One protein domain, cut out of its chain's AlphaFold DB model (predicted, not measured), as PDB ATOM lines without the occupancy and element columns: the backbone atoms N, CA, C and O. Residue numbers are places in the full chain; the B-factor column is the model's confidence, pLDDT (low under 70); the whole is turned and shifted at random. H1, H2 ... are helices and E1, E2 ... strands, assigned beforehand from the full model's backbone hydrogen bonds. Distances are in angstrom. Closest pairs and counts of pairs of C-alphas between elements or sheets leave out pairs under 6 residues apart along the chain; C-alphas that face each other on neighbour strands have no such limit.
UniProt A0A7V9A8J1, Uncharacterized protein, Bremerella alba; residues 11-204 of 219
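AT A GLANCE: This is residues 11 to 204 of the 219 residues of an uncharacterized protein of Bremerella alba (UniProt A0A7V9A8J1). A two-stranded ribbon, E1 and E4, bends sharply at one end into a small sheet, E3 E2 E5, with the short helix H4 over it; the first part of the long helix H5 and the shorter H7 pack on the ribbon. H5 and H6 form a long helical hairpin whose free tip, residues 148 to 154, sticks out far from the small sheet, while H8 packs on H6 and H7, and H2 and H3 pair near the ribbon's other end. The printed part has 194 residues, in the order H1 H2 E1 E2 E3 E4 H3 E5 H4 H5 H6 H7 H8 H9, of mixed class; E3 E2 E5 is mixed and E1 E4 antiparallel. It is compact, with a radius of gyration of the C-alphas of 18.4 A and spans of 61 by 43 by 33 A.

IN THESE COORDINATES: The larger sheet holds E3, residues 72 to 76, E2, residues 62 to 66, and E5, residues 110 to 114. E1, residues 54 to 60, is 18.5 A long and starts at C-alpha 54 (149.241, 147.095, 185.306); E4, residues 79 to 85, is 19.0 A long. H5, residues 125 to 148, is 35.3 A long and ends at C-alpha 148 (147.639, 171.965, 206.159); H6, residues 153 to 170, is 25.7 A long. The other helices are H1, residues 11 to 15, H2, 21 to 27, H3, 88 to 97, H4, 115 to 120, H7, 173 to 182, H8, 187 to 194, and H9, 200 to 203.

HOW THE PARTS SIT: E2 and E3 form a hairpin, with N 63 and O 76 at 2.8 A; E2 and E5 are parallel, with N 64 and O 111 at 2.8 A. H4 is on this sheet, over E2. E1 runs on into E2 at 78 degrees, and E3 into E4 at 90 degrees. E1 and E4 are antiparallel, with N 57 and O 82 at 3.0 A. The closest C-alphas of E4 and H5 are Val 81 and Thr 130, 5.0 A; of E1 and H7, Tyr 56 and Ala 178, 6.3 A; of E4 and H3, Gly 85 and Asn 91, 4.5 A. H2 touches H3, closest C-alphas Ser 23 and Phe 97, 4.8 A. With residues 129 to 140 alone H5 touches H7, closest C-alphas Ala 136 and Trp 176, 5.5 A. H5 and H6 form a helical hairpin at a shallow tilt of 7 degrees, closest C-alphas Ser 146 and Gln 156, 6.7 A. H7 and H8 form another, closest C-alphas Ala 177 and Ile 190, 6.4 A. H6 touches H8 with residues 160 to 168 alone, closest C-alphas Arg 164 and Ile 193, 4.8 A. H1 and H9 are apart from the other named elements. Each O i to N i+4 pair is within hydrogen-bond range in H2, H3, H4, H6, H7 and H8; H5 has 19 of 20, H1 0 of 1 with 0 of 2 O i to N i+3 pairs, and H9 is too short for such a pair.

THE WHOLE: The C-alphas of Gln 69 and Lys 151, the two farthest apart, are 61.6 A apart. The printed part has no cut. The long links are H2 to E1, 26 residues, and H3 to E5, 12 residues. The mean pLDDT of the printed part is 78.6; residues 11 to 25, 27 to 50, 150 to 151, 171 and 195 to 204 are under 70.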
ATOM      1  N   SER A  11     155.349 155.238 161.115       38.00
ATOM      2  CA  SER A  11     155.246 153.799 161.403       38.00
ATOM      3  C   SER A  11     156.183 153.283 162.507       38.00
ATOM      4  O   SER A  11     156.136 152.105 162.821       38.00
ATOM      5  N   TYR A  12     157.069 154.120 163.059       38.25
ATOM      6  CA  TYR A  12     157.908 153.771 164.221       38.25
ATOM      7  C   TYR A  12     157.211 154.037 165.568       38.25
ATOM      8  O   TYR A  12     157.784 153.772 166.623       38.25
ATOM      9  N   TRP A  13     156.003 154.612 165.544       35.25
ATOM     10  CA  TRP A  13     155.262 154.993 166.747       35.25
ATOM     11  C   TRP A  13     154.547 153.822 167.430       35.25
ATOM     12  O   TRP A  13     154.368 153.876 168.646       35.25
ATOM     13  N   ASP A  14     154.248 152.756 166.685       36.22
ATOM     14  CA  ASP A  14     153.561 151.547 167.170       36.22
ATOM     15  C   ASP A  14     154.449 150.692 168.115       36.22
ATOM     16  O   ASP A  14     153.975 149.785 168.796       36.22
ATOM     17  N   ASP A  15     155.751 151.002 168.198       36.38
ATOM     18  CA  ASP A  15     156.754 150.263 168.984       36.38
ATOM     19  C   ASP A  15     157.174 150.972 170.290       36.38
ATOM     20  O   ASP A  15     158.007 150.465 171.051       36.38
ATOM     21  N   LEU A  16     156.643 152.165 170.584       36.47
ATOM     22  CA  LEU A  16     157.114 152.987 171.704       36.47
ATOM     23  C   LEU A  16     156.456 152.611 173.043       36.47
ATOM     24  O   LEU A  16     155.686 153.366 173.632       36.47
ATOM     25  N   LEU A  17     156.876 151.478 173.603       44.22
ATOM     26  CA  LEU A  17     157.040 151.355 175.050       44.22
ATOM     27  C   LEU A  17     158.448 151.866 175.377       44.22
ATOM     28  O   LEU A  17     159.434 151.269 174.952       44.22
ATOM     29  N   LEU A  18     158.565 152.978 176.111       47.75
ATOM     30  CA  LEU A  18     159.854 153.486 176.598       47.75
ATOM     31  C   LEU A  18     160.432 152.495 177.613       47.75
ATOM     32  O   LEU A  18     160.245 152.576 178.825       47.75
ATOM     33  N   LEU A  19     161.116 151.504 177.077       53.88
ATOM     34  CA  LEU A  19     161.688 150.404 177.805       53.88
ATOM     35  C   LEU A  19     163.191 150.589 177.829       53.88
ATOM     36  O   LEU A  19     163.821 150.837 176.804       53.88
ATOM     37  N   SER A  20     163.770 150.460 179.019       59.22
ATOM     38  CA  SER A  20     165.222 150.384 179.164       59.22
ATOM     39  C   SER A  20     165.792 149.298 178.246       59.22
ATOM     40  O   SER A  20     165.093 148.326 177.952       59.22
ATOM     41  N   GLU A  21     167.073 149.406 177.898       62.69
ATOM     42  CA  GLU A  21     167.814 148.394 177.132       62.69
ATOM     43  C   GLU A  21     167.506 146.960 177.595       62.69
ATOM     44  O   GLU A  21     167.244 146.092 176.775       62.69
ATOM     45  N   ASN A  22     167.387 146.724 178.902       63.97
ATOM     46  CA  ASN A  22     167.060 145.406 179.446       63.97
ATOM     47  C   ASN A  22     165.685 144.865 179.048       63.97
ATOM     48  O   ASN A  22     165.540 143.655 178.897       63.97
ATOM     49  N   SER A  23     164.667 145.712 178.879       67.44
ATOM     50  CA  SER A  23     163.366 145.237 178.393       67.44
ATOM     51  C   SER A  23     163.351 145.067 176.877       67.44
ATOM     52  O   SER A  23     162.656 144.179 176.392       67.44
ATOM     53  N   TYR A  24     164.158 145.841 176.142       66.12
ATOM     54  CA  TYR A  24     164.419 145.570 174.728       66.12
ATOM     55  C   TYR A  24     165.139 144.224 174.547       66.12
ATOM     56  O   TYR A  24     164.687 143.375 173.787       66.12
ATOM     57  N   LEU A  25     166.216 143.978 175.297       66.31
ATOM     58  CA  LEU A  25     166.942 142.709 175.268       66.31
ATOM     59  C   LEU A  25     166.042 141.539 175.680       66.31
ATOM     60  O   LEU A  25     166.106 140.478 175.067       66.31
ATOM     61  N   ALA A  26     165.160 141.740 176.663       71.25
ATOM     62  CA  ALA A  26     164.225 140.713 177.112       71.25
ATOM     63  C   ALA A  26     163.200 140.294 176.045       71.25
ATOM     64  O   ALA A  26     162.724 139.161 176.102       71.25
ATOM     65  N   GLN A  27     162.849 141.163 175.090       69.38
ATOM     66  CA  GLN A  27     161.928 140.801 174.004       69.38
ATOM     67  C   GLN A  27     162.621 140.148 172.799       69.38
ATOM     68  O   GLN A  27     161.942 139.563 171.953       69.38
ATOM     69  N   LEU A  28     163.953 140.237 172.685       67.12
ATOM     70  CA  LEU A  28     164.668 139.716 171.520       67.12
ATOM     71  C   LEU A  28     164.409 138.213 171.348       67.12
ATOM     72  O   LEU A  28     164.666 137.407 172.238       67.12
ATOM     73  N   GLY A  29     163.892 137.836 170.176       61.56
ATOM     74  CA  GLY A  29     163.581 136.445 169.839       61.56
ATOM     75  C   GLY A  29     162.236 135.929 170.365       61.56
ATOM     76  O   GLY A  29     161.890 134.780 170.078       61.56
ATOM     77  N   LYS A  30     161.446 136.745 171.077       69.25
ATOM     78  CA  LYS A  30     160.060 136.407 171.430       69.25
ATOM     79  C   LYS A  30     159.132 136.687 170.244       69.25
ATOM     80  O   LYS A  30     159.317 137.647 169.501       69.25
ATOM     81  N   ARG A  31     158.118 135.836 170.048       64.88
ATOM     82  CA  ARG A  31     157.030 136.122 169.096       64.88
ATOM     83  C   ARG A  31     156.053 137.094 169.742       64.88
ATOM     84  O   ARG A  31     155.698 136.902 170.902       64.88
ATOM     85  N   GLN A  32     155.605 138.089 168.983       63.09
ATOM     86  CA  GLN A  32     154.574 139.019 169.433       63.09
ATOM     87  C   GLN A  32     153.289 138.246 169.771       63.09
ATOM     88  O   GLN A  32     152.840 137.397 168.999       63.09
ATOM     89  N   GLN A  33     152.733 138.524 170.947       64.31
ATOM     90  CA  GLN A  33     151.463 137.991 171.437       64.31
ATOM     91  C   GLN A  33     150.477 139.144 171.646       64.31
ATOM     92  O   GLN A  33     150.841 140.310 171.481       64.31
ATOM     93  N   GLU A  34     149.226 138.832 171.990       62.78
ATOM     94  CA  GLU A  34     148.268 139.868 172.371       62.78
ATOM     95  C   GLU A  34     148.747 140.557 173.658       62.78
ATOM     96  O   GLU A  34     148.738 139.979 174.741       62.78
ATOM     97  N   MET A  35     149.208 141.795 173.512       61.56
ATOM     98  CA  MET A  35     149.776 142.609 174.579       61.56
ATOM     99  C   MET A  35     148.983 143.897 174.724       61.56
ATOM    100  O   MET A  35     148.299 144.340 173.799       61.56
ATOM    101  N   GLN A  36     149.110 144.519 175.891       57.88
ATOM    102  CA  GLN A  36     148.705 145.907 176.041       57.88
ATOM    103  C   GLN A  36     149.809 146.819 175.542       57.88
ATOM    104  O   GLN A  36     150.927 146.801 176.072       57.88
ATOM    105  N   PHE A  37     149.463 147.610 174.535       50.78
ATOM    106  CA  PHE A  37     150.324 148.637 173.992       50.78
ATOM    107  C   PHE A  37     149.829 150.027 174.422       50.78
ATOM    108  O   PHE A  37     148.633 150.239 174.621       50.78
ATOM    109  N   PRO A  38     150.748 150.979 174.632       45.22
ATOM    110  CA  PRO A  38     150.421 152.315 175.124       45.22
ATOM    111  C   PRO A  38     149.707 153.224 174.102       45.22
ATOM    112  O   PRO A  38     149.254 154.309 174.470       45.22
ATOM    113  N   ASP A  39     149.631 152.818 172.837       42.31
ATOM    114  CA  ASP A  39     149.039 153.523 171.695       42.31
ATOM    115  C   ASP A  39     147.623 153.032 171.335       42.31
ATOM    116  O   ASP A  39     146.829 153.793 170.773       42.31
ATOM    117  N   ASP A  40     147.257 151.811 171.731       51.88
ATOM    118  CA  ASP A  40     145.888 151.318 171.627       51.88
ATOM    119  C   ASP A  40     145.030 151.923 172.750       51.88
ATOM    120  O   ASP A  40     145.039 151.485 173.902       51.88
ATOM    121  N   ILE A  41     144.243 152.945 172.400       48.97
ATOM    122  CA  ILE A  41     143.307 153.633 173.307       48.97
ATOM    123  C   ILE A  41     142.318 152.648 173.960       48.97
ATOM    124  O   ILE A  41     141.822 152.914 175.055       48.97
ATOM    125  N   GLN A  42     142.037 151.506 173.326       51.44
ATOM    126  CA  GLN A  42     141.171 150.467 173.885       51.44
ATOM    127  C   GLN A  42     141.926 149.489 174.804       51.44
ATOM    128  O   GLN A  42     141.284 148.749 175.551       51.44
ATOM    129  N   LYS A  43     143.268 149.491 174.790       55.66
ATOM    130  CA  LYS A  43     144.146 148.569 175.535       55.66
ATOM    131  C   LYS A  43     145.313 149.277 176.240       55.66
ATOM    132  O   LYS A  43     146.419 148.739 176.292       55.66
ATOM    133  N   LEU A  44     145.054 150.450 176.825       55.91
ATOM    134  CA  LEU A  44     146.051 151.213 177.583       55.91
ATOM    135  C   LEU A  44     146.720 150.354 178.662       55.91
ATOM    136  O   LEU A  44     146.042 149.742 179.486       55.91
ATOM    137  N   SER A  45     148.052 150.382 178.702       55.03
ATOM    138  CA  SER A  45     148.853 149.654 179.694       55.03
ATOM    139  C   SER A  45     148.779 150.252 181.105       55.03
ATOM    140  O   SER A  45     149.098 149.570 182.081       55.03
ATOM    141  N   TYR A  46     148.342 151.509 181.238       60.50
ATOM    142  CA  TYR A  46     148.190 152.182 182.524       60.50
ATOM    143  C   TYR A  46     147.072 153.233 182.502       60.50
ATOM    144  O   TYR A  46     146.897 153.945 181.515       60.50
ATOM    145  N   THR A  47     146.345 153.364 183.614       64.06
ATOM    146  CA  THR A  47     145.344 154.424 183.827       64.06
ATOM    147  C   THR A  47     145.519 155.065 185.204       64.06
ATOM    148  O   THR A  47     145.914 154.407 186.162       64.06
ATOM    149  N   LEU A  48     145.195 156.359 185.331       65.75
ATOM    150  CA  LEU A  48     145.187 157.084 186.614       65.75
ATOM    151  C   LEU A  48     143.943 156.756 187.456       65.75
ATOM    152  O   LEU A  48     143.258 157.635 187.976       65.75
ATOM    153  N   ASP A  49     143.615 155.474 187.558       68.25
ATOM    154  CA  ASP A  49     142.545 154.978 188.404       68.25
ATOM    155  C   ASP A  49     142.837 153.550 188.887       68.25
ATOM    156  O   ASP A  49     143.798 152.885 188.496       68.25
ATOM    157  N   HIS A  50     141.973 153.056 189.766       69.94
ATOM    158  CA  HIS A  50     142.068 151.706 190.309       69.94
ATOM    159  C   HIS A  50     141.776 150.614 189.270       69.94
ATOM    160  O   HIS A  50     141.733 149.451 189.653       69.94
ATOM    161  N   ARG A  51     141.526 150.938 187.997       71.56
ATOM    162  CA  ARG A  51     141.261 149.970 186.922       71.56
ATOM    163  C   ARG A  51     142.475 149.769 186.016       71.56
ATOM    164  O   ARG A  51     142.377 148.972 185.086       71.56
ATOM    165  N   SER A  52     143.600 150.423 186.320       72.94
ATOM    166  CA  SER A  52     144.859 150.247 185.595       72.94
ATOM    167  C   SER A  52     145.197 148.761 185.438       72.94
ATOM    168  O   SER A  52     145.285 148.055 186.452       72.94
ATOM    169  N   PRO A  53     145.380 148.261 184.202       78.31
ATOM    170  CA  PRO A  53     145.664 146.847 183.979       78.31
ATOM    171  C   PRO A  53     146.996 146.400 184.578       78.31
ATOM    172  O   PRO A  53     147.080 145.288 185.097       78.31
ATOM    173  N   LEU A  54     148.013 147.266 184.539       83.62
ATOM    174  CA  LEU A  54     149.241 147.095 185.306       83.62
ATOM    175  C   LEU A  54     149.061 147.702 186.694       83.62
ATOM    176  O   LEU A  54     148.732 148.883 186.845       83.62
ATOM    177  N   HIS A  55     149.322 146.889 187.708       88.25
ATOM    178  CA  HIS A  55     149.297 147.273 189.106       88.25
ATOM    179  C   HIS A  55     150.713 147.232 189.673       88.25
ATOM    180  O   HIS A  55     151.454 146.279 189.452       88.25
ATOM    181  N   TYR A  56     151.091 148.284 190.386       91.19
ATOM    182  CA  TYR A  56     152.400 148.433 191.006       91.19
ATOM    183  C   TYR A  56     152.186 148.379 192.507       91.19
ATOM    184  O   TYR A  56     151.322 149.093 192.998       91.19
ATOM    185  N   GLN A  57     152.961 147.559 193.206       92.38
ATOM    186  CA  GLN A  57     152.841 147.421 194.653       92.38
ATOM    187  C   GLN A  57     154.213 147.274 195.297       92.38
ATOM    188  O   GLN A  57     155.099 146.613 194.748       92.38
ATOM    189  N   LEU A  58     154.379 147.856 196.484       94.38
ATOM    190  CA  LEU A  58     155.539 147.595 197.323       94.38
ATOM    191  C   LEU A  58     155.328 146.266 198.061       94.38
ATOM    192  O   LEU A  58     154.468 146.148 198.929       94.38
ATOM    193  N   GLN A  59     156.120 145.260 197.711       95.12
ATOM    194  CA  GLN A  59     155.992 143.905 198.229       95.12
ATOM    195  C   GLN A  59     157.303 143.470 198.877       95.12
ATOM    196  O   GLN A  59     158.386 143.828 198.416       95.12
ATOM    197  N   ARG A  60     157.213 142.694 199.962       96.69
ATOM    198  CA  ARG A  60     158.383 142.022 200.529       96.69
ATOM    199  C   ARG A  60     158.719 140.817 199.660       96.69
ATOM    200  O   ARG A  60     157.842 139.992 199.418       96.69
ATOM    201  N   VAL A  61     159.956 140.750 199.182       96.06
ATOM    202  CA  VAL A  61     160.404 139.723 198.238       96.06
ATOM    203  C   VAL A  61     161.708 139.130 198.731       96.06
ATOM    204  O   VAL A  61     162.598 139.884 199.114       96.06
ATOM    205  N   THR A  62     161.837 137.808 198.680       97.56
ATOM    206  CA  THR A  62     163.097 137.144 199.019       97.56
ATOM    207  C   THR A  62     164.074 137.299 197.860       97.56
ATOM    208  O   THR A  62     163.758 136.974 196.719       97.56
ATOM    209  N   VAL A  63     165.266 137.824 198.125       96.69
ATOM    210  CA  VAL A  63     166.329 138.024 197.137       96.69
ATOM    211  C   VAL A  63     167.491 137.110 197.479       96.69
ATOM    212  O   VAL A  63     168.203 137.329 198.456       96.69
ATOM    213  N   ILE A  64     167.699 136.104 196.638       97.31
ATOM    214  CA  ILE A  64     168.749 135.101 196.762       97.31
ATOM    215  C   ILE A  64     169.830 135.404 195.728       97.31
ATOM    216  O   ILE A  64     169.551 135.497 194.532       97.31
ATOM    217  N   VAL A  65     171.076 135.541 196.179       96.38
ATOM    218  CA  VAL A  65     172.235 135.641 195.279       96.38
ATOM    219  C   VAL A  65     172.903 134.280 195.193       96.38
ATOM    220  O   VAL A  65     173.215 133.691 196.228       96.38
ATOM    221  N   VAL A  66     173.147 133.803 193.974       97.50
ATOM    222  CA  VAL A  66     173.760 132.490 193.715       97.50
ATOM    223  C   VAL A  66     175.088 132.614 192.970       97.50
ATOM    224  O   VAL A  66     175.279 133.549 192.191       97.50
ATOM    225  N   ASP A  67     176.020 131.691 193.203       96.12
ATOM    226  CA  ASP A  67     177.250 131.573 192.408       96.12
ATOM    227  C   ASP A  67     177.014 130.885 191.047       96.12
ATOM    228  O   ASP A  67     175.884 130.604 190.647       96.12
ATOM    229  N   GLU A  68     178.095 130.634 190.304       93.94
ATOM    230  CA  GLU A  68     178.055 129.964 188.994       93.94
ATOM    231  C   GLU A  68     177.592 128.500 189.078       93.94
ATOM    232  O   GLU A  68     177.138 127.940 188.082       93.94
ATOM    233  N   GLN A  69     177.691 127.881 190.257       95.25
ATOM    234  CA  GLN A  69     177.262 126.511 190.529       95.25
ATOM    235  C   GLN A  69     175.818 126.449 191.060       95.25
ATOM    236  O   GLN A  69     175.301 125.358 191.297       95.25
ATOM    237  N   GLY A  70     175.154 127.599 191.226       92.31
ATOM    238  CA  GLY A  70     173.809 127.697 191.795       92.31
ATOM    239  C   GLY A  70     173.775 127.635 193.325       92.31
ATOM    240  O   GLY A  70     172.695 127.534 193.907       92.31
ATOM    241  N   THR A  71     174.927 127.707 193.994       96.06
ATOM    242  CA  THR A  71     175.000 127.739 195.458       96.06
ATOM    243  C   THR A  71     174.551 129.102 195.960       96.06
ATOM    244  O   THR A  71     175.043 130.136 195.504       96.06
ATOM    245  N   GLN A  72     173.650 129.121 196.939       97.31
ATOM    246  CA  GLN A  72     173.242 130.351 197.608       97.31
ATOM    247  C   GLN A  72     174.414 130.971 198.381       97.31
ATOM    248  O   GLN A  72     174.981 130.355 199.281       97.31
ATOM    249  N   LEU A  73     174.720 132.227 198.062       96.31
ATOM    250  CA  LEU A  73     175.731 133.045 198.730       96.31
ATOM    251  C   LEU A  73     175.116 133.973 199.782       96.31
ATOM    252  O   LEU A  73     175.718 134.210 200.827       96.31
ATOM    253  N   SER A  74     173.923 134.509 199.514       95.88
ATOM    254  CA  SER A  74     173.203 135.398 200.432       95.88
ATOM    255  C   SER A  74     171.695 135.343 200.207       95.88
ATOM    256  O   SER A  74     171.244 134.983 199.121       95.88
ATOM    257  N   SER A  75     170.936 135.754 201.223       96.19
ATOM    258  CA  SER A  75     169.483 135.937 201.169       96.19
ATOM    259  C   SER A  75     169.100 137.173 201.978       96.19
ATOM    260  O   SER A  75     169.634 137.368 203.069       96.19
ATOM    261  N   ASP A  76     168.189 137.983 201.451       96.50
ATOM    262  CA  ASP A  76     167.589 139.134 202.133       96.50
ATOM    263  C   ASP A  76     166.110 139.256 201.735       96.50
ATOM    264  O   ASP A  76     165.707 138.701 200.715       96.50
ATOM    265  N   ASP A  77     165.311 139.994 202.505       96.69
ATOM    266  CA  ASP A  77     163.874 140.185 202.269       96.69
ATOM    267  C   ASP A  77     163.501 141.678 202.135       96.69
ATOM    268  O   ASP A  77     162.739 142.218 202.958       96.69
ATOM    269  N   PRO A  78     164.037 142.398 201.128       96.31
ATOM    270  CA  PRO A  78     163.741 143.808 200.927       96.31
ATOM    271  C   PRO A  78     162.289 144.054 200.491       96.31
ATOM    272  O   PRO A  78     161.604 143.201 199.926       96.31
ATOM    273  N   LEU A  79     161.840 145.293 200.702       96.81
ATOM    274  CA  LEU A  79     160.646 145.830 200.053       96.81
ATOM    275  C   LEU A  79     161.010 146.320 198.650       96.81
ATOM    276  O   LEU A  79     161.805 147.255 198.508       96.81
ATOM    277  N   LEU A  80     160.418 145.702 197.631       96.56
ATOM    278  CA  LEU A  80     160.629 146.011 196.220       96.56
ATOM    279  C   LEU A  80     159.297 146.304 195.538       96.56
ATOM    280  O   LEU A  80     158.271 145.710 195.861       96.56
ATOM    281  N   VAL A  81     159.312 147.218 194.571       95.81
ATOM    282  CA  VAL A  81     158.126 147.502 193.762       95.81
ATOM    283  C   VAL A  81     157.999 146.444 192.684       95.81
ATOM    284  O   VAL A  81     158.846 146.377 191.789       95.81
ATOM    285  N   ILE A  82     156.929 145.662 192.739       95.88
ATOM    286  CA  ILE A  82     156.597 144.600 191.788       95.88
ATOM    287  C   ILE A  82     155.404 145.032 190.944       95.88
ATOM    288  O   ILE A  82     154.488 145.688 191.438       95.88
ATOM    289  N   VAL A  83     155.442 144.681 189.660       92.19
ATOM    290  CA  VAL A  83     154.342 144.918 188.722       92.19
ATOM    291  C   VAL A  83     153.564 143.624 188.538       92.19
ATOM    292  O   VAL A  83     154.160 142.601 188.212       92.19
ATOM    293  N   SER A  84     152.253 143.667 188.720       92.19
ATOM    294  CA  SER A  84     151.334 142.560 188.453       92.19
ATOM    295  C   SER A  84     150.278 142.976 187.432       92.19
ATOM    296  O   SER A  84     149.912 144.150 187.333       92.19
ATOM    297  N   GLY A  85     149.817 142.023 186.624       88.75
ATOM    298  CA  GLY A  85     148.775 142.249 185.634       88.75
ATOM    299  C   GLY A  85     147.416 141.836 186.182       88.75
ATOM    300  O   GLY A  85     147.258 140.761 186.757       88.75
ATOM    301  N   ARG A  86     146.407 142.682 185.976       86.62
ATOM    302  CA  ARG A  86     145.000 142.381 186.298       86.62
ATOM    303  C   ARG A  86     144.258 141.671 185.169       86.62
ATOM    304  O   ARG A  86     143.110 141.278 185.336       86.62
ATOM    305  N   THR A  87     144.901 141.560 184.013       84.31
ATOM    306  CA  THR A  87     144.382 140.906 182.814       84.31
ATOM    307  C   THR A  87     145.470 140.025 182.217       84.31
ATOM    308  O   THR A  87     146.660 140.270 182.437       84.31
ATOM    309  N   ASP A  88     145.075 139.039 181.416       85.62
ATOM    310  CA  ASP A  88     146.027 138.166 180.720       85.62
ATOM    311  C   ASP A  88     146.938 138.959 179.775       85.62
ATOM    312  O   ASP A  88     148.141 138.713 179.721       85.62
ATOM    313  N   ALA A  89     146.403 139.986 179.104       76.88
ATOM    314  CA  ALA A  89     147.194 140.874 178.254       76.88
ATOM    315  C   ALA A  89     148.237 141.671 179.058       76.88
ATOM    316  O   ALA A  89     149.365 141.838 178.606       76.88
ATOM    317  N   ALA A  90     147.899 142.124 180.272       79.81
ATOM    318  CA  ALA A  90     148.839 142.826 181.145       79.81
ATOM    319  C   ALA A  90     149.939 141.893 181.683       79.81
ATOM    320  O   ALA A  90     151.106 142.283 181.717       79.81
ATOM    321  N   ASN A  91     149.593 140.653 182.046       85.75
ATOM    322  CA  ASN A  91     150.583 139.637 182.424       85.75
ATOM    323  C   ASN A  91     151.496 139.281 181.244       85.75
ATOM    324  O   ASN A  91     152.714 139.257 181.397       85.75
ATOM    325  N   THR A  92     150.930 139.147 180.043       81.69
ATOM    326  CA  THR A  92     151.699 138.942 178.808       81.69
ATOM    327  C   THR A  92     152.677 140.092 178.573       81.69
ATOM    328  O   THR A  92     153.845 139.849 178.288       81.69
ATOM    329  N   THR A  93     152.255 141.346 178.766       78.38
ATOM    330  CA  THR A  93     153.148 142.514 178.693       78.38
ATOM    331  C   THR A  93     154.269 142.440 179.742       78.38
ATOM    332  O   THR A  93     155.430 142.710 179.420       78.38
ATOM    333  N   ILE A  94     153.961 142.054 180.986       84.94
ATOM    334  CA  ILE A  94     154.963 141.900 182.055       84.94
ATOM    335  C   ILE A  94     156.014 140.859 181.671       84.94
ATOM    336  O   ILE A  94     157.206 141.140 181.809       84.94
ATOM    337  N   ASP A  95     155.593 139.706 181.161       85.38
ATOM    338  CA  ASP A  95     156.475 138.591 180.814       85.38
ATOM    339  C   ASP A  95     157.277 138.865 179.542       85.38
ATOM    340  O   ASP A  95     158.482 138.585 179.465       85.38
ATOM    341  N   TYR A  96     156.631 139.461 178.541       79.38
ATOM    342  CA  TYR A  96     157.244 139.784 177.260       79.38
ATOM    343  C   TYR A  96     158.409 140.762 177.445       79.38
ATOM    344  O   TYR A  96     159.517 140.488 176.980       79.38
ATOM    345  N   PHE A  97     158.210 141.818 178.237       79.81
ATOM    346  CA  PHE A  97     159.251 142.803 178.539       79.81
ATOM    347  C   PHE A  97     160.066 142.492 179.800       79.81
ATOM    348  O   PHE A  97     161.015 143.211 180.126       79.81
ATOM    349  N   SER A  98     159.716 141.426 180.523       86.06
ATOM    350  CA  SER A  98     160.302 141.065 181.816       86.06
ATOM    351  C   SER A  98     160.347 142.265 182.769       86.06
ATOM    352  O   SER A  98     161.410 142.638 183.267       86.06
ATOM    353  N   LEU A  99     159.201 142.919 183.002       86.75
ATOM    354  CA  LEU A  99     159.128 144.160 183.791       86.75
ATOM    355  C   LEU A  99     159.619 143.986 185.237       86.75
ATOM    356  O   LEU A  99     160.080 144.952 185.846       86.75
ATOM    357  N   ASN A 100     159.557 142.770 185.782       91.88
ATOM    358  CA  ASN A 100     160.120 142.416 187.089       91.88
ATOM    359  C   ASN A 100     161.511 141.775 186.989       91.88
ATOM    360  O   ASN A 100     161.961 141.162 187.945       91.88
ATOM    361  N   THR A 101     162.221 141.952 185.873       89.94
ATOM    362  CA  THR A 101     163.438 141.215 185.487       89.94
ATOM    363  C   THR A 101     163.186 139.733 185.206       89.94
ATOM    364  O   THR A 101     162.184 139.161 185.618       89.94
ATOM    365  N   GLN A 102     164.132 139.094 184.519       90.06
ATOM    366  CA  GLN A 102     164.123 137.644 184.279       90.06
ATOM    367  C   GLN A 102     164.429 136.802 185.529       90.06
ATOM    368  O   GLN A 102     164.301 135.584 185.491       90.06
ATOM    369  N   PHE A 103     164.891 137.430 186.613       92.81
ATOM    370  CA  PHE A 103     165.296 136.735 187.836       92.81
ATOM    371  C   PHE A 103     164.140 136.536 188.818       92.81
ATOM    372  O   PHE A 103     164.332 135.882 189.839       92.81
ATOM    373  N   TYR A 104     162.978 137.139 188.546       95.06
ATOM    374  CA  TYR A 104     161.818 137.100 189.425       95.06
ATOM    375  C   TYR A 104     160.927 135.900 189.127       95.06
ATOM    376  O   TYR A 104     160.459 135.728 188.002       95.06
ATOM    377  N   ASP A 105     160.642 135.123 190.163       94.12
ATOM    378  CA  ASP A 105     159.648 134.063 190.169       94.12
ATOM    379  C   ASP A 105     158.401 134.543 190.929       94.12
ATOM    380  O   ASP A 105     158.411 134.767 192.145       94.12
ATOM    381  N   ALA A 106     157.305 134.719 190.190       90.94
ATOM    382  CA  ALA A 106     156.035 135.177 190.741       90.94
ATOM    383  C   ALA A 106     155.332 134.107 191.599       90.94
ATOM    384  O   ALA A 106     154.527 134.458 192.459       90.94
ATOM    385  N   SER A 107     155.632 132.817 191.399       91.75
ATOM    386  CA  SER A 107     154.953 131.712 192.092       91.75
ATOM    387  C   SER A 107     155.302 131.644 193.580       91.75
ATOM    388  O   SER A 107     154.472 131.256 194.402       91.75
ATOM    389  N   ASN A 108     156.514 132.072 193.936       92.69
ATOM    390  CA  ASN A 108     157.047 132.064 195.298       92.69
ATOM    391  C   ASN A 108     157.544 133.444 195.757       92.69
ATOM    392  O   ASN A 108     158.075 133.552 196.857       92.69
ATOM    393  N   THR A 109     157.367 134.497 194.948       94.50
ATOM    394  CA  THR A 109     157.826 135.859 195.266       94.50
ATOM    395  C   THR A 109     159.320 135.875 195.618       94.50
ATOM    396  O   THR A 109     159.727 136.328 196.688       94.50
ATOM    397  N   THR A 110     160.149 135.350 194.716       96.62
ATOM    398  CA  THR A 110     161.601 135.261 194.925       96.62
ATOM    399  C   THR A 110     162.364 135.823 193.730       96.62
ATOM    400  O   THR A 110     162.008 135.586 192.581       96.62
ATOM    401  N   PHE A 111     163.437 136.565 193.991       96.00
ATOM    402  CA  PHE A 111     164.478 136.849 193.011       96.00
ATOM    403  C   PHE A 111     165.639 135.885 193.210       96.00
ATOM    404  O   PHE A 111     166.241 135.880 194.280       96.00
ATOM    405  N   THR A 112     166.018 135.158 192.164       96.25
ATOM    406  CA  THR A 112     167.250 134.357 192.157       96.25
ATOM    407  C   THR A 112     168.239 134.994 191.191       96.25
ATOM    408  O   THR A 112     168.118 134.861 189.974       96.25
ATOM    409  N   ILE A 113     169.204 135.739 191.733       94.38
ATOM    410  CA  ILE A 113     170.108 136.596 190.960       94.38
ATOM    411  C   ILE A 113     171.509 135.968 190.910       94.38
ATOM    412  O   ILE A 113     172.142 135.799 191.955       94.38
ATOM    413  N   PRO A 114     172.059 135.676 189.718       94.88
ATOM    414  CA  PRO A 114     173.446 135.246 189.591       94.88
ATOM    415  C   PRO A 114     174.418 136.325 190.084       94.88
ATOM    416  O   PRO A 114     174.265 137.506 189.759       94.88
ATOM    417  N   LEU A 115     175.479 135.928 190.788       93.62
ATOM    418  CA  LEU A 115     176.509 136.833 191.308       93.62
ATOM    419  C   LEU A 115     177.093 137.732 190.208       93.62
ATOM    420  O   LEU A 115     177.363 138.912 190.435       93.62
ATOM    421  N   GLN A 116     177.248 137.195 188.996       92.00
ATOM    422  CA  GLN A 116     177.733 137.957 187.851       92.00
ATOM    423  C   GLN A 116     176.775 139.090 187.452       92.00
ATOM    424  O   GLN A 116     177.231 140.188 187.124       92.00
ATOM    425  N   ALA A 117     175.460 138.872 187.534       88.25
ATOM    426  CA  ALA A 117     174.459 139.905 187.267       88.25
ATOM    427  C   ALA A 117     174.497 141.013 188.333       88.25
ATOM    428  O   ALA A 117     174.387 142.193 187.996       88.25
ATOM    429  N   VAL A 118     174.746 140.657 189.602       86.38
ATOM    430  CA  VAL A 118     174.954 141.634 190.687       86.38
ATOM    431  C   VAL A 118     176.203 142.482 190.427       86.38
ATOM    432  O   VAL A 118     176.131 143.710 190.451       86.38
ATOM    433  N   ARG A 119     177.343 141.842 190.132       87.31
ATOM    434  CA  ARG A 119     178.638 142.519 189.919       87.31
ATOM    435  C   ARG A 119     178.633 143.467 188.726       87.31
ATOM    436  O   ARG A 119     179.215 144.544 188.795       87.31
ATOM    437  N   THR A 120     177.975 143.069 187.643       85.62
ATOM    438  CA  THR A 120     177.857 143.885 186.426       85.62
ATOM    439  C   THR A 120     176.765 144.945 186.536       85.62
ATOM    440  O   THR A 120     176.767 145.908 185.777       85.62
ATOM    441  N   GLY A 121     175.833 144.797 187.483       79.88
ATOM    442  CA  GLY A 121     174.637 145.626 187.538       79.88
ATOM    443  C   GLY A 121     173.733 145.425 186.324       79.88
ATOM    444  O   GLY A 121     173.082 146.383 185.920       79.88
ATOM    445  N   PHE A 122     173.722 144.211 185.762       76.56
ATOM    446  CA  PHE A 122     173.085 143.869 184.488       76.56
ATOM    447  C   PHE A 122     171.635 144.355 184.399       76.56
ATOM    448  O   PHE A 122     171.264 145.013 183.434       76.56
ATOM    449  N   ASP A 123     170.826 144.102 185.434       80.62
ATOM    450  CA  ASP A 123     169.441 144.559 185.471       80.62
ATOM    451  C   ASP A 123     169.088 145.254 186.783       80.62
ATOM    452  O   ASP A 123     169.020 144.638 187.846       80.62
ATOM    453  N   ARG A 124     168.866 146.569 186.700       83.25
ATOM    454  CA  ARG A 124     168.545 147.431 187.846       83.25
ATOM    455  C   ARG A 124     167.115 147.951 187.827       83.25
ATOM    456  O   ARG A 124     166.778 148.750 188.696       83.25
ATOM    457  N   ARG A 125     166.265 147.507 186.894       86.12
ATOM    458  CA  ARG A 125     164.917 148.070 186.696       86.12
ATOM    459  C   ARG A 125     164.071 148.060 187.964       86.12
ATOM    460  O   ARG A 125     163.516 149.087 188.334       86.12
ATOM    461  N   VAL A 126     164.013 146.928 188.668       90.62
ATOM    462  CA  VAL A 126     163.236 146.801 189.918       90.62
ATOM    463  C   VAL A 126     163.800 147.711 191.011       90.62
ATOM    464  O   VAL A 126     163.035 148.374 191.707       90.62
ATOM    465  N   SER A 127     165.125 147.804 191.135       90.38
ATOM    466  CA  SER A 127     165.781 148.677 192.118       90.38
ATOM    467  C   SER A 127     165.549 150.162 191.810       90.38
ATOM    468  O   SER A 127     165.128 150.913 192.686       90.38
ATOM    469  N   GLN A 128     165.719 150.578 190.551       88.88
ATOM    470  CA  GLN A 128     165.451 151.942 190.087       88.88
ATOM    471  C   GLN A 128     163.981 152.317 190.266       88.88
ATOM    472  O   GLN A 128     163.682 153.367 190.827       88.88
ATOM    473  N   ARG A 129     163.063 151.428 189.877       91.31
ATOM    474  CA  ARG A 129     161.627 151.588 190.111       91.31
ATOM    475  C   ARG A 129     161.314 151.746 191.598       91.31
ATOM    476  O   ARG A 129     160.564 152.636 191.979       91.31
ATOM    477  N   THR A 130     161.916 150.918 192.444       95.12
ATOM    478  CA  THR A 130     161.742 150.996 193.902       95.12
ATOM    479  C   THR A 130     162.296 152.302 194.469       95.12
ATOM    480  O   THR A 130     161.705 152.881 195.375       95.12
ATOM    481  N   HIS A 131     163.411 152.802 193.937       93.94
ATOM    482  CA  HIS A 131     163.956 154.098 194.324       93.94
ATOM    483  C   HIS A 131     163.023 155.247 193.923       93.94
ATOM    484  O   HIS A 131     162.693 156.074 194.766       93.94
ATOM    485  N   VAL A 132     162.525 155.247 192.682       90.25
ATOM    486  CA  VAL A 132     161.547 156.232 192.193       90.25
ATOM    487  C   VAL A 132     160.272 156.227 193.030       90.25
ATOM    488  O   VAL A 132     159.775 157.285 193.399       90.25
ATOM    489  N   TRP A 133     159.770 155.047 193.388       95.00
ATOM    490  CA  TRP A 133     158.613 154.922 194.268       95.00
ATOM    491  C   TRP A 133     158.827 155.617 195.610       95.00
ATOM    492  O   TRP A 133     157.963 156.363 196.052       95.00
ATOM    493  N   LYS A 134     159.989 155.422 196.247       95.88
ATOM    494  CA  LYS A 134     160.310 156.082 197.522       95.88
ATOM    495  C   LYS A 134     160.321 157.603 197.386       95.88
ATOM    496  O   LYS A 134     159.708 158.276 198.201       95.88
ATOM    497  N   ILE A 135     160.927 158.125 196.320       95.06
ATOM    498  CA  ILE A 135     160.914 159.565 196.025       95.06
ATOM    499  C   ILE A 135     159.469 160.070 195.851       95.06
ATOM    500  O   ILE A 135     159.109 161.124 196.371       95.06
ATOM    501  N   ALA A 136     158.623 159.321 195.142       93.75
ATOM    502  CA  ALA A 136     157.224 159.685 194.930       93.75
ATOM    503  C   ALA A 136     156.405 159.691 196.232       93.75
ATOM    504  O   ALA A 136     155.572 160.577 196.423       93.75
ATOM    505  N   VAL A 137     156.670 158.744 197.139       95.94
ATOM    506  CA  VAL A 137     156.090 158.718 198.493       95.94
ATOM    507  C   VAL A 137     156.555 159.929 199.303       95.94
ATOM    508  O   VAL A 137     155.726 160.631 199.870       95.94
ATOM    509  N   GLU A 138     157.858 160.227 199.311       95.25
ATOM    510  CA  GLU A 138     158.410 161.395 200.012       95.25
ATOM    511  C   GLU A 138     157.773 162.702 199.521       95.25
ATOM    512  O   GLU A 138     157.417 163.565 200.327       95.25
ATOM    513  N   PHE A 139     157.572 162.836 198.206       93.88
ATOM    514  CA  PHE A 139     156.823 163.955 197.644       93.88
ATOM    515  C   PHE A 139     155.374 163.980 198.140       93.88
ATOM    516  O   PHE A 139     154.912 165.031 198.574       93.88
ATOM    517  N   ALA A 140     154.658 162.854 198.086       93.56
ATOM    518  CA  ALA A 140     153.264 162.789 198.516       93.56
ATOM    519  C   ALA A 140     153.104 163.227 199.981       93.56
ATOM    520  O   ALA A 140     152.223 164.025 200.302       93.56
ATOM    521  N   GLU A 141     154.008 162.787 200.858       93.00
ATOM    522  CA  GLU A 141     154.038 163.209 202.258       93.00
ATOM    523  C   GLU A 141     154.291 164.713 202.416       93.00
ATOM    524  O   GLU A 141     153.629 165.371 203.222       93.00
ATOM    525  N   GLN A 142     155.246 165.275 201.667       90.81
ATOM    526  CA  GLN A 142     155.536 166.713 201.687       90.81
ATOM    527  C   GLN A 142     154.358 167.531 201.150       90.81
ATOM    528  O   GLN A 142     153.999 168.552 201.739       90.81
ATOM    529  N   TRP A 143     153.720 167.056 200.080       90.19
ATOM    530  CA  TRP A 143     152.542 167.677 199.494       90.19
ATOM    531  C   TRP A 143     151.394 167.733 200.501       90.19
ATOM    532  O   TRP A 143     150.870 168.815 200.748       90.19
ATOM    533  N   ILE A 144     151.051 166.611 201.138       88.19
ATOM    534  CA  ILE A 144     149.979 166.555 202.144       88.19
ATOM    535  C   ILE A 144     150.270 167.514 203.300       88.19
ATOM    536  O   ILE A 144     149.423 168.340 203.628       88.19
ATOM    537  N   LYS A 145     151.489 167.484 203.856       87.25
ATOM    538  CA  LYS A 145     151.892 168.403 204.936       87.25
ATOM    539  C   LYS A 145     151.771 169.869 204.516       87.25
ATOM    540  O   LYS A 145     151.336 170.700 205.304       87.25
ATOM    541  N   SER A 146     152.115 170.189 203.269       85.69
ATOM    542  CA  SER A 146     152.020 171.558 202.754       85.69
ATOM    543  C   SER A 146     150.580 172.058 202.584       85.69
ATOM    544  O   SER A 146     150.380 173.269 202.523       85.69
ATOM    545  N   GLN A 147     149.580 171.170 202.497       81.81
ATOM    546  CA  GLN A 147     148.166 171.554 202.380       81.81
ATOM    547  C   GLN A 147     147.573 172.046 203.704       81.81
ATOM    548  O   GLN A 147     146.682 172.899 203.702       81.81
ATOM    549  N   ASP A 148     148.087 171.548 204.828       78.50
ATOM    550  CA  ASP A 148     147.639 171.965 206.159       78.50
ATOM    551  C   ASP A 148     148.086 173.406 206.484       78.50
ATOM    552  O   ASP A 148     147.383 174.148 207.180       78.50
ATOM    553  N   ASP A 149     149.193 173.861 205.886       71.69
ATOM    554  CA  ASP A 149     149.745 175.205 206.053       71.69
ATOM    555  C   ASP A 149     149.301 176.166 204.935       71.69
ATOM    556  O   ASP A 149     150.003 176.428 203.958       71.69
ATOM    557  N   ARG A 150     148.139 176.809 205.130       61.12
ATOM    558  CA  ARG A 150     147.546 177.800 204.194       61.12
ATOM    559  C   ARG A 150     148.447 178.991 203.815       61.12
ATOM    560  O   ARG A 150     148.071 179.775 202.948       61.12
ATOM    561  N   LYS A 151     149.597 179.173 204.469       58.69
ATOM    562  CA  LYS A 151     150.550 180.262 204.201       58.69
ATOM    563  C   LYS A 151     151.617 179.916 203.156       58.69
ATOM    564  O   LYS A 151     152.428 180.786 202.868       58.69
ATOM    565  N   ASN A 152     151.606 178.708 202.586       71.00
ATOM    566  CA  ASN A 152     152.747 178.185 201.831       71.00
ATOM    567  C   ASN A 152     152.491 177.897 200.341       71.00
ATOM    568  O   ASN A 152     153.040 176.958 199.772       71.00
ATOM    569  N   GLN A 153     151.654 178.709 199.685       77.62
ATOM    570  CA  GLN A 153     151.337 178.527 198.260       77.62
ATOM    571  C   GLN A 153     152.572 178.623 197.345       77.62
ATOM    572  O   GLN A 153     152.672 177.854 196.390       77.62
ATOM    573  N   ASP A 154     153.525 179.509 197.647       80.81
ATOM    574  CA  ASP A 154     154.764 179.633 196.867       80.81
ATOM    575  C   ASP A 154     155.644 178.377 197.004       80.81
ATOM    576  O   ASP A 154     156.135 177.847 196.005       80.81
ATOM    577  N   ASP A 155     155.761 177.827 198.216       81.56
ATOM    578  CA  ASP A 155     156.488 176.579 198.477       81.56
ATOM    579  C   ASP A 155     155.833 175.380 197.777       81.56
ATOM    580  O   ASP A 155     156.533 174.527 197.229       81.56
ATOM    581  N   GLN A 156     154.496 175.333 197.714       84.75
ATOM    582  CA  GLN A 156     153.767 174.311 196.954       84.75
ATOM    583  C   GLN A 156     154.108 174.369 195.458       84.75
ATOM    584  O   GLN A 156     154.345 173.334 194.837       84.75
ATOM    585  N   GLN A 157     154.175 175.570 194.872       84.38
ATOM    586  CA  GLN A 157     154.547 175.738 193.463       84.38
ATOM    587  C   GLN A 157     156.001 175.334 193.201       84.38
ATOM    588  O   GLN A 157     156.289 174.669 192.202       84.38
ATOM    589  N   ILE A 158     156.919 175.682 194.107       86.44
ATOM    590  CA  ILE A 158     158.324 175.264 194.018       86.44
ATOM    591  C   ILE A 158     158.432 173.737 194.084       86.44
ATOM    592  O   ILE A 158     159.109 173.138 193.243       86.44
ATOM    593  N   LEU A 159     157.729 173.105 195.028       88.44
ATOM    594  CA  LEU A 159     157.714 171.654 195.190       88.44
ATOM    595  C   LEU A 159     157.206 170.955 193.920       88.44
ATOM    596  O   LEU A 159     157.861 170.040 193.419       88.44
ATOM    597  N   LEU A 160     156.098 171.428 193.341       86.44
ATOM    598  CA  LEU A 160     155.552 170.886 192.089       86.44
ATOM    599  C   LEU A 160     156.557 170.967 190.935       86.44
ATOM    600  O   LEU A 160     156.741 169.994 190.201       86.44
ATOM    601  N   GLN A 161     157.249 172.098 190.780       83.19
ATOM    602  CA  GLN A 161     158.249 172.266 189.722       83.19
ATOM    603  C   GLN A 161     159.464 171.355 189.914       83.19
ATOM    604  O   GLN A 161     159.968 170.782 188.944       83.19
ATOM    605  N   GLN A 162     159.938 171.196 191.152       86.00
ATOM    606  CA  GLN A 162     161.037 170.282 191.467       86.00
ATOM    607  C   GLN A 162     160.662 168.835 191.147       86.00
ATOM    608  O   GLN A 162     161.414 168.134 190.469       86.00
ATOM    609  N   VAL A 163     159.474 168.409 191.569       86.88
ATOM    610  CA  VAL A 163     159.001 167.034 191.386       86.88
ATOM    611  C   VAL A 163     158.730 166.733 189.921       86.88
ATOM    612  O   VAL A 163     159.122 165.676 189.437       86.88
ATOM    613  N   ARG A 164     158.177 167.684 189.167       81.56
ATOM    614  CA  ARG A 164     158.027 167.563 187.713       81.56
ATOM    615  C   ARG A 164     159.366 167.338 187.011       81.56
ATOM    616  O   ARG A 164     159.480 166.449 186.169       81.56
ATOM    617  N   ARG A 165     160.402 168.104 187.372       78.06
ATOM    618  CA  ARG A 165     161.759 167.907 186.829       78.06
ATOM    619  C   ARG A 165     162.326 166.547 187.217       78.06
ATOM    620  O   ARG A 165     162.946 165.893 186.386       78.06
ATOM    621  N   LEU A 166     162.093 166.110 188.451       82.19
ATOM    622  CA  LEU A 166     162.587 164.832 188.950       82.19
ATOM    623  C   LEU A 166     161.885 163.638 188.288       82.19
ATOM    624  O   LEU A 166     162.554 162.690 187.878       82.19
ATOM    625  N   ALA A 167     160.566 163.700 188.101       76.69
ATOM    626  CA  ALA A 167     159.795 162.695 187.374       76.69
ATOM    627  C   ALA A 167     160.217 162.609 185.899       76.69
ATOM    628  O   ALA A 167     160.410 161.516 185.360       76.69
ATOM    629  N   ALA A 168     160.456 163.759 185.263       70.94
ATOM    630  CA  ALA A 168     160.987 163.816 183.906       70.94
ATOM    631  C   ALA A 168     162.419 163.257 183.802       70.94
ATOM    632  O   ALA A 168     162.743 162.592 182.822       70.94
ATOM    633  N   ALA A 169     163.274 163.507 184.800       70.56
ATOM    634  CA  ALA A 169     164.665 163.053 184.804       70.56
ATOM    635  C   ALA A 169     164.821 161.558 185.124       70.56
ATOM    636  O   ALA A 169     165.721 160.907 184.598       70.56
ATOM    637  N   THR A 170     163.973 161.009 185.996       74.12
ATOM    638  CA  THR A 170     164.077 159.614 186.458       74.12
ATOM    639  C   THR A 170     163.382 158.611 185.542       74.12
ATOM    640  O   THR A 170     163.770 157.443 185.519       74.12
ATOM    641  N   GLY A 171     162.370 159.038 184.782       69.06
ATOM    642  CA  GLY A 171     161.483 158.118 184.069       69.06
ATOM    643  C   GLY A 171     160.532 157.387 185.028       69.06
ATOM    644  O   GLY A 171     160.308 157.829 186.150       69.06
ATOM    645  N   TYR A 172     159.949 156.261 184.602       77.25
ATOM    646  CA  TYR A 172     159.021 155.449 185.415       77.25
ATOM    647  C   TYR A 172     157.712 156.156 185.820       77.25
ATOM    648  O   TYR A 172     157.271 156.081 186.968       77.25
ATOM    649  N   TRP A 173     157.040 156.829 184.886       76.69
ATOM    650  CA  TRP A 173     155.852 157.638 185.202       76.69
ATOM    651  C   TRP A 173     154.680 156.837 185.775       76.69
ATOM    652  O   TRP A 173     153.999 157.323 186.669       76.69
ATOM    653  N   SER A 174     154.489 155.586 185.348       77.88
ATOM    654  CA  SER A 174     153.491 154.689 185.951       77.88
ATOM    655  C   SER A 174     153.806 154.347 187.413       77.88
ATOM    656  O   SER A 174     152.899 154.143 188.211       77.88
ATOM    657  N   THR A 175     155.089 154.334 187.792       86.31
ATOM    658  CA  THR A 175     155.527 154.140 189.184       86.31
ATOM    659  C   THR A 175     155.277 155.392 190.015       86.31
ATOM    660  O   THR A 175     154.739 155.284 191.111       86.31
ATOM    661  N   TRP A 176     155.613 156.571 189.481       86.19
ATOM    662  CA  TRP A 176     155.271 157.859 190.090       86.19
ATOM    663  C   TRP A 176     153.767 157.981 190.341       86.19
ATOM    664  O   TRP A 176     153.348 158.254 191.463       86.19
ATOM    665  N   ALA A 177     152.963 157.740 189.303       83.75
ATOM    666  CA  ALA A 177     151.512 157.787 189.377       83.75
ATOM    667  C   ALA A 177     150.964 156.815 190.427       83.75
ATOM    668  O   ALA A 177     150.214 157.235 191.304       83.75
ATOM    669  N   ALA A 178     151.386 155.546 190.391       87.12
ATOM    670  CA  ALA A 178     150.900 154.536 191.323       87.12
ATOM    671  C   ALA A 178     151.246 154.880 192.778       87.12
ATOM    672  O   ALA A 178     150.361 154.866 193.629       87.12
ATOM    673  N   ALA A 179     152.495 155.267 193.051       91.94
ATOM    674  CA  ALA A 179     152.927 155.649 194.392       91.94
ATOM    675  C   ALA A 179     152.150 156.864 194.924       91.94
ATOM    676  O   ALA A 179     151.671 156.849 196.057       91.94
ATOM    677  N   MET A 180     151.983 157.910 194.108       90.50
ATOM    678  CA  MET A 180     151.234 159.107 194.498       90.50
ATOM    679  C   MET A 180     149.742 158.814 194.712       90.50
ATOM    680  O   MET A 180     149.151 159.333 195.658       90.50
ATOM    681  N   MET A 181     149.140 157.950 193.889       87.69
ATOM    682  CA  MET A 181     147.751 157.513 194.060       87.69
ATOM    683  C   MET A 181     147.551 156.708 195.348       87.69
ATOM    684  O   MET A 181     146.590 156.959 196.072       87.69
ATOM    685  N   GLU A 182     148.455 155.774 195.662       90.62
ATOM    686  CA  GLU A 182     148.407 155.022 196.927       90.62
ATOM    687  C   GLU A 182     148.526 155.939 198.149       90.62
ATOM    688  O   GLU A 182     147.917 155.679 199.185       90.62
ATOM    689  N   ASN A 183     149.244 157.053 198.003       91.81
ATOM    690  CA  ASN A 183     149.398 158.074 199.035       91.81
ATOM    691  C   ASN A 183     148.378 159.217 198.913       91.81
ATOM    692  O   ASN A 183     148.596 160.289 199.462       91.81
ATOM    693  N   GLN A 184     147.250 158.997 198.227       90.38
ATOM    694  CA  GLN A 184     146.098 159.910 198.196       90.38
ATOM    695  C   GLN A 184     146.396 161.314 197.640       90.38
ATOM    696  O   GLN A 184     145.659 162.266 197.911       90.38
ATOM    697  N   VAL A 185     147.443 161.467 196.824       88.38
ATOM    698  CA  VAL A 185     147.665 162.714 196.086       88.38
ATOM    699  C   VAL A 185     146.524 162.886 195.071       88.38
ATOM    700  O   VAL A 185     146.201 161.933 194.355       88.38
ATOM    701  N   PRO A 186     145.900 164.075 194.968       86.44
ATOM    702  CA  PRO A 186     144.819 164.294 194.015       86.44
ATOM    703  C   PRO A 186     145.259 164.009 192.575       86.44
ATOM    704  O   PRO A 186     146.335 164.427 192.148       86.44
ATOM    705  N   THR A 187     144.400 163.353 191.793       80.12
ATOM    706  CA  THR A 187     144.686 163.003 190.389       80.12
ATOM    707  C   THR A 187     144.987 164.219 189.516       80.12
ATOM    708  O   THR A 187     145.758 164.101 188.564       80.12
ATOM    709  N   THR A 188     144.442 165.393 189.850       80.19
ATOM    710  CA  THR A 188     144.768 166.670 189.198       80.19
ATOM    711  C   THR A 188     146.236 167.040 189.385       80.19
ATOM    712  O   THR A 188     146.913 167.345 188.415       80.19
ATOM    713  N   ILE A 189     146.766 166.899 190.602       83.81
ATOM    714  CA  ILE A 189     148.171 167.182 190.919       83.81
ATOM    715  C   ILE A 189     149.101 166.171 190.252       83.81
ATOM    716  O   ILE A 189     150.118 166.542 189.671       83.81
ATOM    717  N   ILE A 190     148.730 164.888 190.285       79.06
ATOM    718  CA  ILE A 190     149.473 163.834 189.583       79.06
ATOM    719  C   ILE A 190     149.530 164.140 188.080       79.06
ATOM    720  O   ILE A 190     150.588 164.016 187.461       79.06
ATOM    721  N   SER A 191     148.411 164.587 187.505       73.25
ATOM    722  CA  SER A 191     148.339 164.995 186.102       73.25
ATOM    723  C   SER A 191     149.198 166.228 185.828       73.25
ATOM    724  O   SER A 191     149.945 166.224 184.862       73.25
ATOM    725  N   ASP A 192     149.196 167.246 186.686       72.69
ATOM    726  CA  ASP A 192     150.026 168.442 186.492       72.69
ATOM    727  C   ASP A 192     151.531 168.113 186.471       72.69
ATOM    728  O   ASP A 192     152.291 168.634 185.643       72.69
ATOM    729  N   ILE A 193     151.956 167.201 187.351       75.12
ATOM    730  CA  ILE A 193     153.344 166.736 187.458       75.12
ATOM    731  C   ILE A 193     153.745 165.921 186.229       75.12
ATOM    732  O   ILE A 193     154.802 166.169 185.645       75.12
ATOM    733  N   LEU A 194     152.924 164.942 185.843       73.56
ATOM    734  CA  LEU A 194     153.288 163.955 184.825       73.56
ATOM    735  C   LEU A 194     152.909 164.390 183.400       73.56
ATOM    736  O   LEU A 194     153.517 163.928 182.438       73.56
ATOM    737  N   LEU A 195     151.922 165.278 183.258       65.00
ATOM    738  CA  LEU A 195     151.175 165.564 182.018       65.00
ATOM    739  C   LEU A 195     151.127 167.061 181.706       65.00
ATOM    740  O   LEU A 195     150.227 167.586 181.076       65.00
ATOM    741  N   SER A 196     152.157 167.761 182.122       51.91
ATOM    742  CA  SER A 196     152.928 168.589 181.211       51.91
ATOM    743  C   SER A 196     152.277 169.521 180.152       51.91
ATOM    744  O   SER A 196     152.385 169.133 178.985       51.91
ATOM    745  N   PRO A 197     151.738 170.745 180.395       40.66
ATOM    746  CA  PRO A 197     151.299 171.609 179.299       40.66
ATOM    747  C   PRO A 197     152.522 172.176 178.569       40.66
ATOM    748  O   PRO A 197     153.326 172.892 179.161       40.66
ATOM    749  N   SER A 198     152.688 171.794 177.299       41.25
ATOM    750  CA  SER A 198     153.341 172.558 176.222       41.25
ATOM    751  C   SER A 198     154.609 173.372 176.545       41.25
ATOM    752  O   SER A 198     154.813 174.382 175.898       41.25
ATOM    753  N   SER A 199     155.466 173.003 177.498       38.78
ATOM    754  CA  SER A 199     156.752 173.690 177.762       38.78
ATOM    755  C   SER A 199     157.939 172.733 177.891       38.78
ATOM    756  O   SER A 199     159.083 173.154 178.010       38.78
ATOM    757  N   LEU A 200     157.692 171.423 177.798       42.03
ATOM    758  CA  LEU A 200     158.747 170.402 177.752       42.03
ATOM    759  C   LEU A 200     159.455 170.327 176.386       42.03
ATOM    760  O   LEU A 200     160.539 169.759 176.309       42.03
ATOM    761  N   TRP A 201     158.902 170.940 175.330       41.12
ATOM    762  CA  TRP A 201     159.571 171.054 174.024       41.12
ATOM    763  C   TRP A 201     160.761 172.030 174.045       41.12
ATOM    764  O   TRP A 201     161.654 171.916 173.208       41.12
ATOM    765  N   GLU A 202     160.822 172.944 175.020       39.97
ATOM    766  CA  GLU A 202     161.940 173.886 175.200       39.97
ATOM    767  C   GLU A 202     163.194 173.223 175.802       39.97
ATOM    768  O   GLU A 202     164.282 173.792 175.746       39.97
ATOM    769  N   LEU A 203     163.080 171.995 176.326       40.03
ATOM    770  CA  LEU A 203     164.210 171.199 176.829       40.03
ATOM    771  C   LEU A 203     164.892 170.355 175.728       40.03
ATOM    772  O   LEU A 203     165.778 169.555 176.027       40.03
ATOM    773  N   GLY A 204     164.503 170.538 174.457       33.97
ATOM    774  CA  GLY A 204     164.961 169.732 173.320       33.97
ATOM    775  C   GLY A 204     164.347 168.322 173.295       33.97
ATOM    776  O   GLY A 204     163.570 167.973 174.185       33.97
TER     777      GLY A 204